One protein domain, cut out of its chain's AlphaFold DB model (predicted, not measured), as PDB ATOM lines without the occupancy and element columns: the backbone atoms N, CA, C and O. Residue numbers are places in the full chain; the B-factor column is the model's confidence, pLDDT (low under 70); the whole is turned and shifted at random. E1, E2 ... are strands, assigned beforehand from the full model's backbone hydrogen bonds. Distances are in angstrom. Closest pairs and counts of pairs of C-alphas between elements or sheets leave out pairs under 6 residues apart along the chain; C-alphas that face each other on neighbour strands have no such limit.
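This is residues 5 to 102 of the 103 residues of an uncharacterized protein of Magnetospirillum molischianum DSM 120 (UniProt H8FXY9). With little regular structure, the domain is a small barrel: one curled sheet folds back at E1 until its edge strands, E4 and E6, meet. Of 98 printed residues, 38 lie in six strands, E1 to E6 along the chain; the class is all strand. The mixed sheet runs E4 E3 E2 E1 E5 E6. The whole is compact, radius of gyration of the C-alphas 12.4 A, spanning 30 by 30 by 24 A.

Begin at E1, residues 5 to 11, a hairpin with antiparallel E2, residues 30 to 35; N 33 and O 6, 2.8 A apart, are within hydrogen-bond range. E3, residues 50 to 54, is parallel to E2, with N 51 and O 32 within hydrogen-bond range at 2.8 A. E4, residues 63 to 66, makes an antiparallel hairpin with E3, with N 52 and O 65 within hydrogen-bond range at 2.8 A. E5, residues 75 to 83, bends by 86 degrees at residue 79; it is antiparallel to E1, with N 11 and O 81 at 2.8 A, and to E6, residues 95 to 101, its hairpin partner, with N 82 and O 95 at 2.9 A. In this folded sheet, bent back into two leaves, E4 E3 E2 face E5 E6; the closest C-alphas of E4 and E6, Leu 64 and Ile 97, are 4.7 A apart.

Find C-alpha 5 at (288.072, 270.410, 212.065), where E1 begins its 18.5 A; E5 measures 19.1 A, and E6 ends at C-alpha 101, (265.163, 272.444, 205.535).

The printed part has no cut; links E1 to E2, E2 to E3 and E5 to E6 are long. Residue 72 has pLDDT under 70.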
ATOM      1  N   GLY A   5     288.701 269.308 211.359       97.44
ATOM      2  CA  GLY A   5     288.072 270.410 212.065       97.44
ATOM      3  C   GLY A   5     288.073 270.229 213.577       97.44
ATOM      4  O   GLY A   5     288.881 269.480 214.135       97.44
ATOM      5  N   MET A   6     287.139 270.895 214.243       97.50
ATOM      6  CA  MET A   6     286.963 270.837 215.690       97.50
ATOM      7  C   MET A   6     285.678 270.093 216.044       97.50
ATOM      8  O   MET A   6     284.655 270.286 215.402       97.50
ATOM      9  N   ILE A   7     285.703 269.265 217.087       97.75
ATOM     10  CA  ILE A   7     284.481 268.637 217.599       97.75
ATOM     11  C   ILE A   7     283.760 269.619 218.524       97.75
ATOM     12  O   ILE A   7     284.386 270.211 219.404       97.75
ATOM     13  N   ALA A   8     282.449 269.754 218.348       98.31
ATOM     14  CA  ALA A   8     281.576 270.541 219.214       98.31
ATOM     15  C   ALA A   8     280.369 269.715 219.674       98.31
ATOM     16  O   ALA A   8     279.941 268.787 218.983       98.31
ATOM     17  N   SER A   9     279.829 270.063 220.840       98.56
ATOM     18  CA  SER A   9     278.573 269.504 221.344       98.56
ATOM     19  C   SER A   9     277.389 270.252 220.744       98.56
ATOM     20  O   SER A   9     277.466 271.468 220.546       98.56
ATOM     21  N   VAL A  10     276.294 269.537 220.499       98.50
ATOM     22  CA  VAL A  10     275.008 270.122 220.112       98.50
ATOM     23  C   VAL A  10     274.185 270.408 221.363       98.50
ATOM     24  O   VAL A  10     273.967 269.535 222.199       98.50
ATOM     25  N   TYR A  11     273.729 271.647 221.478       98.19
ATOM     26  CA  TYR A  11     272.870 272.138 222.543       98.19
ATOM     27  C   TYR A  11     271.461 272.256 221.979       98.19
ATOM     28  O   TYR A  11     271.248 272.967 220.991       98.19
ATOM     29  N   ARG A  12     270.529 271.539 222.605       97.19
ATOM     30  CA  ARG A  12     269.115 271.497 222.235       97.19
ATOM     31  C   ARG A  12     268.272 272.167 223.303       97.19
ATOM     32  O   ARG A  12     268.743 272.381 224.422       97.19
ATOM     33  N   ASP A  13     267.040 272.477 222.934       95.00
ATOM     34  CA  ASP A  13     266.040 272.933 223.883       95.00
ATOM     35  C   ASP A  13     265.852 271.906 225.014       95.00
ATOM     36  O   ASP A  13     265.801 270.695 224.774       95.00
ATOM     37  N   ALA A  14     265.803 272.389 226.254       95.25
ATOM     38  CA  ALA A  14     265.753 271.529 227.435       95.25
ATOM     39  C   ALA A  14     264.384 270.854 227.615       95.25
ATOM     40  O   ALA A  14     264.327 269.763 228.184       95.25
ATOM     41  N   ASP A  15     263.316 271.459 227.089       95.00
ATOM     42  CA  ASP A  15     261.958 270.912 227.129       95.00
ATOM     43  C   ASP A  15     261.705 269.934 225.963       95.00
ATOM     44  O   ASP A  15     260.612 269.383 225.819       95.00
ATOM     45  N   GLY A  16     262.727 269.680 225.135       88.62
ATOM     46  CA  GLY A  16     262.678 268.732 224.024       88.62
ATOM     47  C   GLY A  16     261.970 269.267 222.782       88.62
ATOM     48  O   GLY A  16     261.676 268.488 221.872       88.62
ATOM     49  N   VAL A  17     261.696 270.574 222.718       94.00
ATOM     50  CA  VAL A  17     261.110 271.200 221.531       94.00
ATOM     51  C   VAL A  17     262.123 271.166 220.388       94.00
ATOM     52  O   VAL A  17     263.205 271.744 220.473       94.00
ATOM     53  N   ASP A  18     261.755 270.508 219.291       93.31
ATOM     54  CA  ASP A  18     262.580 270.417 218.090       93.31
ATOM     55  C   ASP A  18     261.879 271.066 216.893       93.31
ATOM     56  O   ASP A  18     260.918 270.531 216.338       93.31
ATOM     57  N   CYS A  19     262.397 272.218 216.469       95.00
ATOM     58  CA  CYS A  19     261.917 272.940 215.295       95.00
ATOM     59  C   CYS A  19     262.811 272.719 214.065       95.00
ATOM     60  O   CYS A  19     262.651 273.415 213.066       95.00
ATOM     61  N   THR A  20     263.752 271.771 214.091       94.94
ATOM     62  CA  THR A  20     264.688 271.524 212.979       94.94
ATOM     63  C   THR A  20     264.059 270.835 211.772       94.94
ATOM     64  O   THR A  20     264.737 270.669 210.765       94.94
ATOM     65  N   ASN A  21     262.797 270.397 211.843       93.56
ATOM     66  CA  ASN A  21     262.169 269.579 210.798       93.56
ATOM     67  C   ASN A  21     262.999 268.314 210.463       93.56
ATOM     68  O   ASN A  21     263.222 267.971 209.303       93.56
ATOM     69  N   GLY A  22     263.525 267.640 211.493       91.75
ATOM     70  CA  GLY A  22     264.347 266.435 211.323       91.75
ATOM     71  C   GLY A  22     265.790 266.698 210.879       91.75
ATOM     72  O   GLY A  22     266.446 265.764 210.396       91.75
ATOM     73  N   GLY A  23     266.268 267.935 211.054       94.19
ATOM     74  CA  GLY A  23     267.633 268.368 210.770       94.19
ATOM     75  C   GLY A  23     268.695 267.557 211.518       94.19
ATOM     76  O   GLY A  23     268.432 266.847 212.484       94.19
ATOM     77  N   ILE A  24     269.937 267.633 211.051       94.38
ATOM     78  CA  ILE A  24     271.060 266.831 211.561       94.38
ATOM     79  C   ILE A  24     271.262 267.004 213.079       94.38
ATOM     80  O   ILE A  24     271.572 266.044 213.793       94.38
ATOM     81  N   SER A  25     271.072 268.221 213.582       96.06
ATOM     82  CA  SER A  25     271.269 268.580 214.983       96.06
ATOM     83  C   SER A  25     270.237 267.959 215.927       96.06
ATOM     84  O   SER A  25     270.543 267.788 217.108       96.06
ATOM     85  N   SER A  26     269.063 267.524 215.452       95.75
ATOM     86  CA  SER A  26     268.096 266.827 216.315       95.75
ATOM     87  C   SER A  26     268.522 265.408 216.688       95.75
ATOM     88  O   SER A  26     268.044 264.865 217.680       95.75
ATOM     89  N   LYS A  27     269.461 264.818 215.938       93.62
ATOM     90  CA  LYS A  27     269.877 263.411 216.093       93.62
ATOM     91  C   LYS A  27     271.310 263.240 216.591       93.62
ATOM     92  O   LYS A  27     271.650 262.180 217.106       93.62
ATOM     93  N   ALA A  28     272.164 264.248 216.407       95.50
ATOM     94  CA  ALA A  28     273.591 264.150 216.702       95.50
ATOM     95  C   ALA A  28     273.982 264.978 217.925       95.50
ATOM     96  O   ALA A  28     273.771 266.186 217.937       95.50
ATOM     97  N   ASP A  29     274.568 264.349 218.946       97.00
ATOM     98  CA  ASP A  29     275.038 265.049 220.157       97.00
ATOM     99  C   ASP A  29     276.371 265.763 219.951       97.00
ATOM    100  O   ASP A  29     276.717 266.700 220.672       97.00
ATOM    101  N   ARG A  30     277.143 265.297 218.970       97.75
ATOM    102  CA  ARG A  30     278.430 265.863 218.589       97.75
ATOM    103  C   ARG A  30     278.513 266.000 217.086       97.75
ATOM    104  O   ARG A  30     277.995 265.169 216.345       97.75
ATOM    105  N   VAL A  31     279.216 267.037 216.667       98.06
ATOM    106  CA  VAL A  31     279.417 267.397 215.266       98.06
ATOM    107  C   VAL A  31     280.879 267.731 215.023       98.06
ATOM    108  O   VAL A  31     281.570 268.218 215.923       98.06
ATOM    109  N   LEU A  32     281.347 267.490 213.800       98.25
ATOM    110  CA  LEU A  32     282.595 268.069 213.317       98.25
ATOM    111  C   LEU A  32     282.297 269.447 212.732       98.25
ATOM    112  O   LEU A  32     281.514 269.564 211.798       98.25
ATOM    113  N   ILE A  33     282.938 270.484 213.249       97.88
ATOM    114  CA  ILE A  33     282.881 271.831 212.691       97.88
ATOM    115  C   ILE A  33     284.095 272.033 211.797       97.88
ATOM    116  O   ILE A  33     285.224 271.808 212.234       97.88
ATOM    117  N   VAL A  34     283.863 272.468 210.565       97.50
ATOM    118  CA  VAL A  34     284.895 272.801 209.573       97.50
ATOM    119  C   VAL A  34     284.647 274.201 209.025       97.50
ATOM    120  O   VAL A  34     283.559 274.742 209.202       97.50
ATOM    121  N   GLY A  35     285.621 274.781 208.333       95.25
ATOM    122  CA  GLY A  35     285.480 276.087 207.688       95.25
ATOM    123  C   GLY A  35     286.604 277.045 208.053       95.25
ATOM    124  O   GLY A  35     287.529 276.699 208.789       95.25
ATOM    125  N   GLU A  36     286.523 278.255 207.516       92.50
ATOM    126  CA  GLU A  36     287.530 279.287 207.739       92.50
ATOM    127  C   GLU A  36     287.625 279.665 209.226       92.50
ATOM    128  O   GLU A  36     286.617 279.798 209.921       92.50
ATOM    129  N   GLY A  37     288.852 279.792 209.734       91.00
ATOM    130  CA  GLY A  37     289.109 280.102 211.143       91.00
ATOM    131  C   GLY A  37     288.850 278.949 212.122       91.00
ATOM    132  O   GLY A  37     289.054 279.127 213.322       91.00
ATOM    133  N   VAL A  38     288.443 277.763 211.649       96.44
ATOM    134  CA  VAL A  38     288.264 276.574 212.494       96.44
ATOM    135  C   VAL A  38     289.548 275.731 212.503       96.44
ATOM    136  O   VAL A  38     290.020 275.330 211.441       96.44
ATOM    137  N   PRO A  39     290.120 275.399 213.675       95.38
ATOM    138  CA  PRO A  39     291.303 274.543 213.755       95.38
ATOM    139  C   PRO A  39     291.095 273.134 213.175       95.38
ATOM    140  O   PRO A  39     290.173 272.417 213.567       95.38
ATOM    141  N   GLU A  40     292.015 272.682 212.323       96.62
ATOM    142  CA  GLU A  40     291.995 271.353 211.692       96.62
ATOM    143  C   GLU A  40     292.594 270.247 212.590       96.62
ATOM    144  O   GLU A  40     293.675 269.715 212.328       96.62
ATOM    145  N   ILE A  41     291.905 269.888 213.676       96.19
ATOM    146  CA  ILE A  41     292.448 268.995 214.722       96.19
ATOM    147  C   ILE A  41     291.991 267.543 214.537       96.19
ATOM    148  O   ILE A  41     292.793 266.609 214.568       96.19
ATOM    149  N   PHE A  42     290.688 267.343 214.361       97.19
ATOM    150  CA  PHE A  42     290.049 266.034 214.301       97.19
ATOM    151  C   PHE A  42     289.599 265.737 212.879       97.19
ATOM    152  O   PHE A  42     288.987 266.582 212.236       97.19
ATOM    153  N   ALA A  43     289.880 264.528 212.397       96.12
ATOM    154  CA  ALA A  43     289.342 264.052 211.131       96.12
ATOM    155  C   ALA A  43     287.860 263.677 211.257       96.12
ATOM    156  O   ALA A  43     287.403 263.256 212.323       96.12
ATOM    157  N   GLU A  44     287.149 263.797 210.140       94.50
ATOM    158  CA  GLU A  44     285.805 263.263 209.939       94.50
ATOM    159  C   GLU A  44     285.706 261.773 210.287       94.50
ATOM    160  O   GLU A  44     286.648 260.998 210.102       94.50
ATOM    161  N   ARG A  45     284.557 261.375 210.843       92.50
ATOM    162  CA  ARG A  45     284.285 260.008 211.295       92.50
ATOM    163  C   ARG A  45     282.872 259.613 210.896       92.50
ATOM    164  O   ARG A  45     281.958 260.429 210.977       92.50
ATOM    165  N   SER A  46     282.689 258.345 210.535       89.12
ATOM    166  CA  SER A  46     281.352 257.796 210.294       89.12
ATOM    167  C   SER A  46     280.462 257.979 211.528       89.12
ATOM    168  O   SER A  46     280.913 257.765 212.655       89.12
ATOM    169  N   GLY A  47     279.214 258.401 211.318       89.44
ATOM    170  CA  GLY A  47     278.232 258.632 212.382       89.44
ATOM    171  C   GLY A  47     278.352 259.968 213.126       89.44
ATOM    172  O   GLY A  47     277.506 260.249 213.969       89.44
ATOM    173  N   MET A  48     279.347 260.808 212.819       95.56
ATOM    174  CA  MET A  48     279.453 262.168 213.358       95.56
ATOM    175  C   MET A  48     279.292 263.174 212.218       95.56
ATOM    176  O   MET A  48     280.208 263.311 211.407       95.56
ATOM    177  N   PRO A  49     278.146 263.860 212.125       95.88
ATOM    178  CA  PRO A  49     277.895 264.738 211.001       95.88
ATOM    179  C   PRO A  49     278.797 265.969 211.026       95.88
ATOM    180  O   PRO A  49     279.204 266.456 212.087       95.88
ATOM    181  N   THR A  50     279.074 266.482 209.831       97.38
ATOM    182  CA  THR A  50     279.943 267.637 209.624       97.38
ATOM    183  C   THR A  50     279.111 268.880 209.326       97.38
ATOM    184  O   THR A  50     278.225 268.866 208.470       97.38
ATOM    185  N   LEU A  51     279.407 269.973 210.028       97.06
ATOM    186  CA  LEU A  51     278.828 271.291 209.811       97.06
ATOM    187  C   LEU A  51     279.908 272.272 209.345       97.06
ATOM    188  O   LEU A  51     281.017 272.298 209.880       97.06
ATOM    189  N   LEU A  52     279.569 273.097 208.363       96.81
ATOM    190  CA  LEU A  52     280.408 274.168 207.846       96.81
ATOM    191  C   LEU A  52     280.102 275.473 208.584       96.81
ATOM    192  O   LEU A  52     278.951 275.912 208.611       96.81
ATOM    193  N   LEU A  53     281.133 276.107 209.135       96.62
ATOM    194  CA  LEU A  53     281.094 277.484 209.608       96.62
ATOM    195  C   LEU A  53     281.113 278.436 208.416       96.62
ATOM    196  O   LEU A  53     282.059 278.443 207.631       96.62
ATOM    197  N   VAL A  54     280.060 279.239 208.306       94.69
ATOM    198  CA  VAL A  54     279.869 280.200 207.221       94.69
ATOM    199  C   VAL A  54     279.807 281.608 207.803       94.69
ATOM    200  O   VAL A  54     278.959 281.903 208.655       94.69
ATOM    201  N   ASP A  55     280.693 282.481 207.321       93.00
ATOM    202  CA  ASP A  55     280.548 283.927 207.476       93.00
ATOM    203  C   ASP A  55     279.400 284.411 206.580       93.00
ATOM    204  O   ASP A  55     279.320 284.079 205.397       93.00
ATOM    205  N   ARG A  56     278.475 285.173 207.163       90.44
ATOM    206  CA  ARG A  56     277.277 285.684 206.483       90.44
ATOM    207  C   ARG A  56     277.400 287.162 206.115       90.44
ATOM    208  O   ARG A  56     276.421 287.759 205.673       90.44
ATOM    209  N   GLY A  57     278.593 287.732 206.266       90.31
ATOM    210  CA  GLY A  57     278.894 289.108 205.916       90.31
ATOM    211  C   GLY A  57     278.635 290.098 207.056       90.31
ATOM    212  O   GLY A  57     278.281 289.725 208.180       90.31
ATOM    213  N   PRO A  58     278.820 291.398 206.776       87.19
ATOM    214  CA  PRO A  58     278.798 292.432 207.798       87.19
ATOM    215  C   PRO A  58     277.433 292.498 208.494       87.19
ATOM    216  O   PRO A  58     276.388 292.538 207.847       87.19
ATOM    217  N   ASN A  59     277.461 292.563 209.827       91.38
ATOM    218  CA  ASN A  59     276.305 292.627 210.739       91.38
ATOM    219  C   ASN A  59     275.525 291.323 210.960       91.38
ATOM    220  O   ASN A  59     274.590 291.319 211.764       91.38
ATOM    221  N   LEU A  60     275.901 290.211 210.324       91.62
ATOM    222  CA  LEU A  60     275.290 288.912 210.598       91.62
ATOM    223  C   LEU A  60     276.244 288.033 211.413       91.62
ATOM    224  O   LEU A  60     277.411 287.899 211.056       91.62
ATOM    225  N   PRO A  61     275.785 287.391 212.507       92.69
ATOM    226  CA  PRO A  61     276.626 286.430 213.203       92.69
ATOM    227  C   PRO A  61     276.888 285.228 212.284       92.69
ATOM    228  O   PRO A  61     275.978 284.849 211.530       92.69
ATOM    229  N   PRO A  62     278.067 284.589 212.368       95.00
ATOM    230  CA  PRO A  62     278.327 283.371 211.619       95.00
ATOM    231  C   PRO A  62     277.335 282.276 212.021       95.00
ATOM    232  O   PRO A  62     276.754 282.302 213.114       95.00
ATOM    233  N   ALA A  63     277.125 281.326 211.121       96.06
ATOM    234  CA  ALA A  63     276.201 280.219 211.324       96.06
ATOM    235  C   ALA A  63     276.804 278.905 210.828       96.06
ATOM    236  O   ALA A  63     277.731 278.898 210.017       96.06
ATOM    237  N   LEU A  64     276.273 277.803 211.345       97.00
ATOM    238  CA  LEU A  64     276.654 276.454 210.955       97.00
ATOM    239  C   LEU A  64     275.619 275.873 210.002       97.00
ATOM    240  O   LEU A  64     274.430 275.946 210.290       97.00
ATOM    241  N   TYR A  65     276.072 275.254 208.919       96.06
ATOM    242  CA  TYR A  65     275.222 274.609 207.915       96.06
ATOM    243  C   TYR A  65     275.670 273.162 207.687       96.06
ATOM    244  O   TYR A  65     276.856 272.884 207.859       96.06
ATOM    245  N   PRO A  66     274.787 272.232 207.284       95.12
ATOM    246  CA  PRO A  66     275.194 270.906 206.825       95.12
ATOM    247  C   PRO A  66     276.313 270.992 205.779       95.12
ATOM    248  O   PRO A  66     276.127 271.561 204.708       95.12
ATOM    249  N   ALA A  67     277.491 270.434 206.071       94.00
ATOM    250  CA  ALA A  67     278.647 270.586 205.183       94.00
ATOM    251  C   ALA A  67     278.490 269.830 203.851       94.00
ATOM    252  O   ALA A  67     279.204 270.119 202.894       94.00
ATOM    253  N   ASP A  68     277.559 268.877 203.799       90.56
ATOM    254  CA  ASP A  68     277.236 268.082 202.611       90.56
ATOM    255  C   ASP A  68     276.080 268.677 201.788       90.56
ATOM    256  O   ASP A  68     275.703 268.123 200.757       90.56
ATOM    257  N   ASP A  69     275.520 269.813 202.217       84.69
ATOM    258  CA  ASP A  69     274.416 270.481 201.534       84.69
ATOM    259  C   ASP A  69     274.500 272.002 201.720       84.69
ATOM    260  O   ASP A  69     274.023 272.566 202.700       84.69
ATOM    261  N   LEU A  70     275.140 272.683 200.769       71.44
ATOM    262  CA  LEU A  70     275.444 274.119 200.866       71.44
ATOM    263  C   LEU A  70     274.508 275.000 200.034       71.44
ATOM    264  O   LEU A  70     274.872 276.117 199.672       71.44
ATOM    265  N   ARG A  71     273.310 274.513 199.692       75.75
ATOM    266  CA  ARG A  71     272.348 275.296 198.903       75.75
ATOM    267  C   ARG A  71     271.978 276.594 199.643       75.75
ATOM    268  O   ARG A  71     271.394 276.516 200.729       75.75
ATOM    269  N   PRO A  72     272.282 277.781 199.081       64.44
ATOM    270  CA  PRO A  72     271.970 279.053 199.724       64.44
ATOM    271  C   PRO A  72     270.472 279.188 200.006       64.44
ATOM    272  O   PRO A  72     269.645 278.800 199.186       64.44
ATOM    273  N   GLY A  73     270.120 279.733 201.172       71.50
ATOM    274  CA  GLY A  73     268.726 280.012 201.544       71.50
ATOM    275  C   GLY A  73     267.871 278.795 201.915       71.50
ATOM    276  O   GLY A  73     266.765 278.989 202.401       71.50
ATOM    277  N   ARG A  74     268.373 277.561 201.759       82.50
ATOM    278  CA  ARG A  74     267.600 276.338 202.038       82.50
ATOM    279  C   ARG A  74     267.429 276.026 203.520       82.50
ATOM    280  O   ARG A  74     266.459 275.385 203.910       82.50
ATOM    281  N   PHE A  75     268.400 276.435 204.331       92.94
ATOM    282  CA  PHE A  75     268.429 276.078 205.739       92.94
ATOM    283  C   PHE A  75     268.186 277.275 206.648       92.94
ATOM    284  O   PHE A  75     268.884 278.296 206.598       92.94
ATOM    285  N   MET A  76     267.220 277.103 207.540       93.50
ATOM    286  CA  MET A  76     266.893 278.053 208.588       93.50
ATOM    287  C   MET A  76     267.333 277.541 209.958       93.50
ATOM    288  O   MET A  76     267.640 276.365 210.148       93.50
ATOM    289  N   PHE A  77     267.385 278.454 210.924       95.38
ATOM    290  CA  PHE A  77     267.694 278.118 212.307       95.38
ATOM    291  C   PHE A  77     266.544 277.311 212.921       95.38
ATOM    292  O   PHE A  77     265.415 277.796 212.972       95.38
ATOM    293  N   GLY A  78     266.846 276.093 213.376       94.69
ATOM    294  CA  GLY A  78     265.872 275.160 213.954       94.69
ATOM    295  C   GLY A  78     265.817 275.142 215.485       94.69
ATOM    296  O   GLY A  78     265.119 274.307 216.042       94.69
ATOM    297  N   GLY A  79     266.556 276.027 216.166       96.00
ATOM    298  CA  GLY A  79     266.596 276.112 217.634       96.00
ATOM    299  C   GLY A  79     267.881 275.576 218.278       96.00
ATOM    300  O   GLY A  79     268.213 275.984 219.387       96.00
ATOM    301  N   ASN A  80     268.655 274.751 217.568       97.94
ATOM    302  CA  ASN A  80     269.851 274.107 218.119       97.94
ATOM    303  C   ASN A  80     271.140 274.906 217.875       97.94
ATOM    304  O   ASN A  80     271.330 275.551 216.840       97.94
ATOM    305  N   PHE A  81     272.075 274.810 218.819       98.38
ATOM    306  CA  PHE A  81     273.383 275.464 218.753       98.38
ATOM    307  C   PHE A  81     274.512 274.438 218.809       98.38
ATOM    308  O   PHE A  81     274.336 273.349 219.346       98.38
ATOM    309  N   ALA A  82     275.696 274.800 218.318       98.50
ATOM    310  CA  ALA A  82     276.926 274.074 218.612       98.50
ATOM    311  C   ALA A  82     277.873 274.934 219.448       98.50
ATOM    312  O   ALA A  82     277.984 276.147 219.229       98.50
ATOM    313  N   TYR A  83     278.583 274.304 220.378       98.31
ATOM    314  CA  TYR A  83     279.625 274.965 221.159       98.31
ATOM    315  C   TYR A  83     280.702 273.978 221.615       98.31
ATOM    316  O   TYR A  83     280.457 272.780 221.780       98.31
ATOM    317  N   SER A  84     281.901 274.510 221.830       97.50
ATOM    318  CA  SER A  84     283.012 273.820 222.470       97.50
ATOM    319  C   SER A  84     283.634 274.745 223.509       97.50
ATOM    320  O   SER A  84     283.826 275.929 223.246       97.50
ATOM    321  N   SER A  85     283.979 274.198 224.674       96.00
ATOM    322  CA  SER A  85     284.743 274.911 225.704       96.00
ATOM    323  C   SER A  85     286.236 275.019 225.370       96.00
ATOM    324  O   SER A  85     287.011 275.532 226.173       96.00
ATOM    325  N   ASP A  86     286.664 274.480 224.227       95.75
ATOM    326  CA  ASP A  86     288.027 274.624 223.730       95.75
ATOM    327  C   ASP A  86     288.348 276.108 223.500       95.75
ATOM    328  O   ASP A  86     287.593 276.823 222.840       95.75
ATOM    329  N   SER A  87     289.484 276.579 224.020       94.69
ATOM    330  CA  SER A  87     289.892 277.988 223.914       94.69
ATOM    331  C   SER A  87     290.123 278.452 222.476       94.69
ATOM    332  O   SER A  87     290.189 279.652 222.221       94.69
ATOM    333  N   ARG A  88     290.228 277.516 221.528       94.94
ATOM    334  CA  ARG A  88     290.357 277.787 220.095       94.94
ATOM    335  C   ARG A  88     289.001 277.915 219.387       94.94
ATOM    336  O   ARG A  88     288.980 278.027 218.164       94.94
ATOM    337  N   TRP A  89     287.873 277.844 220.105       96.19
ATOM    338  CA  TRP A  89     286.541 278.011 219.517       96.19
ATOM    339  C   TRP A  89     286.398 279.412 218.888       96.19
ATOM    340  O   TRP A  89     286.594 280.413 219.579       96.19
ATOM    341  N   PRO A  90     286.020 279.520 217.600       91.19
ATOM    342  CA  PRO A  90     286.252 280.732 216.808       91.19
ATOM    343  C   PRO A  90     285.434 281.954 217.238       91.19
ATOM    344  O   PRO A  90     285.807 283.079 216.927       91.19
ATOM    345  N   THR A  91     284.308 281.770 217.930       91.06
ATOM    346  CA  THR A  91     283.375 282.873 218.223       91.06
ATOM    347  C   THR A  91     283.246 283.208 219.705       91.06
ATOM    348  O   THR A  91     282.550 284.164 220.047       91.06
ATOM    349  N   GLY A  92     283.849 282.410 220.596       92.12
ATOM    350  CA  GLY A  92     283.693 282.540 222.052       92.12
ATOM    351  C   GLY A  92     282.266 282.324 222.588       92.12
ATOM    352  O   GLY A  92     282.043 282.466 223.786       92.12
ATOM    353  N   LYS A  93     281.292 281.976 221.735       95.62
ATOM    354  CA  LYS A  93     279.874 281.791 222.084       95.62
ATOM    355  C   LYS A  93     279.251 280.637 221.292       95.62
ATOM    356  O   LYS A  93     279.793 280.268 220.249       95.62
ATOM    357  N   PRO A  94     278.122 280.058 221.729       97.94
ATOM    358  CA  PRO A  94     277.406 279.078 220.921       97.94
ATOM    359  C   PRO A  94     277.012 279.638 219.549       97.94
ATOM    360  O   PRO A  94     276.600 280.795 219.429       97.94
ATOM    361  N   ILE A  95     277.146 278.817 218.509       98.12
ATOM    362  CA  ILE A  95     276.839 279.183 217.121       98.12
ATOM    363  C   ILE A  95     275.552 278.480 216.700       98.12
ATOM    364  O   ILE A  95     275.374 277.293 216.960       98.12
ATOM    365  N   LYS A  96     274.652 279.220 216.047       97.81
ATOM    366  CA  LYS A  96     273.378 278.691 215.546       97.81
ATOM    367  C   LYS A  96     273.616 277.627 214.479       97.81
ATOM    368  O   LYS A  96     274.380 277.873 213.543       97.81
ATOM    369  N   ILE A  97     272.912 276.504 214.585       97.56
ATOM    370  CA  ILE A  97     272.861 275.485 213.539       97.56
ATOM    371  C   ILE A  97     271.643 275.762 212.658       97.56
ATOM    372  O   ILE A  97     270.498 275.770 213.109       97.56
ATOM    373  N   HIS A  98     271.915 276.063 211.397       96.06
ATOM    374  CA  HIS A  98     270.937 276.231 210.343       96.06
ATOM    375  C   HIS A  98     270.843 274.920 209.567       96.06
ATOM    376  O   HIS A  98     271.572 274.711 208.601       96.06
ATOM    377  N   ASP A  99     269.965 274.028 210.011       95.38
ATOM    378  CA  ASP A  99     269.724 272.716 209.405       95.38
ATOM    379  C   ASP A  99     268.231 272.392 209.235       95.38
ATOM    380  O   ASP A  99     267.894 271.290 208.804       95.38
ATOM    381  N   ARG A 100     267.340 273.360 209.504       94.69
ATOM    382  CA  ARG A 100     265.915 273.264 209.174       94.69
ATOM    383  C   ARG A 100     265.720 273.465 207.684       94.69
ATOM    384  O   ARG A 100     265.818 274.599 207.218       94.69
ATOM    385  N   ALA A 101     265.486 272.379 206.953       88.81
ATOM    386  CA  ALA A 101     265.163 272.444 205.535       88.81
ATOM    387  C   ALA A 101     263.759 273.032 205.338       88.81
ATOM    388  O   ALA A 101     262.805 272.585 205.980       88.81
ATOM    389  N   GLU A 102     263.665 274.017 204.450       78.88
ATOM    390  CA  GLU A 102     262.407 274.566 203.939       78.88
ATOM    391  C   GLU A 102     262.291 274.149 202.466       78.88
ATOM    392  O   GLU A 102     263.248 274.335 201.705       78.88
TER     393      GLU A 102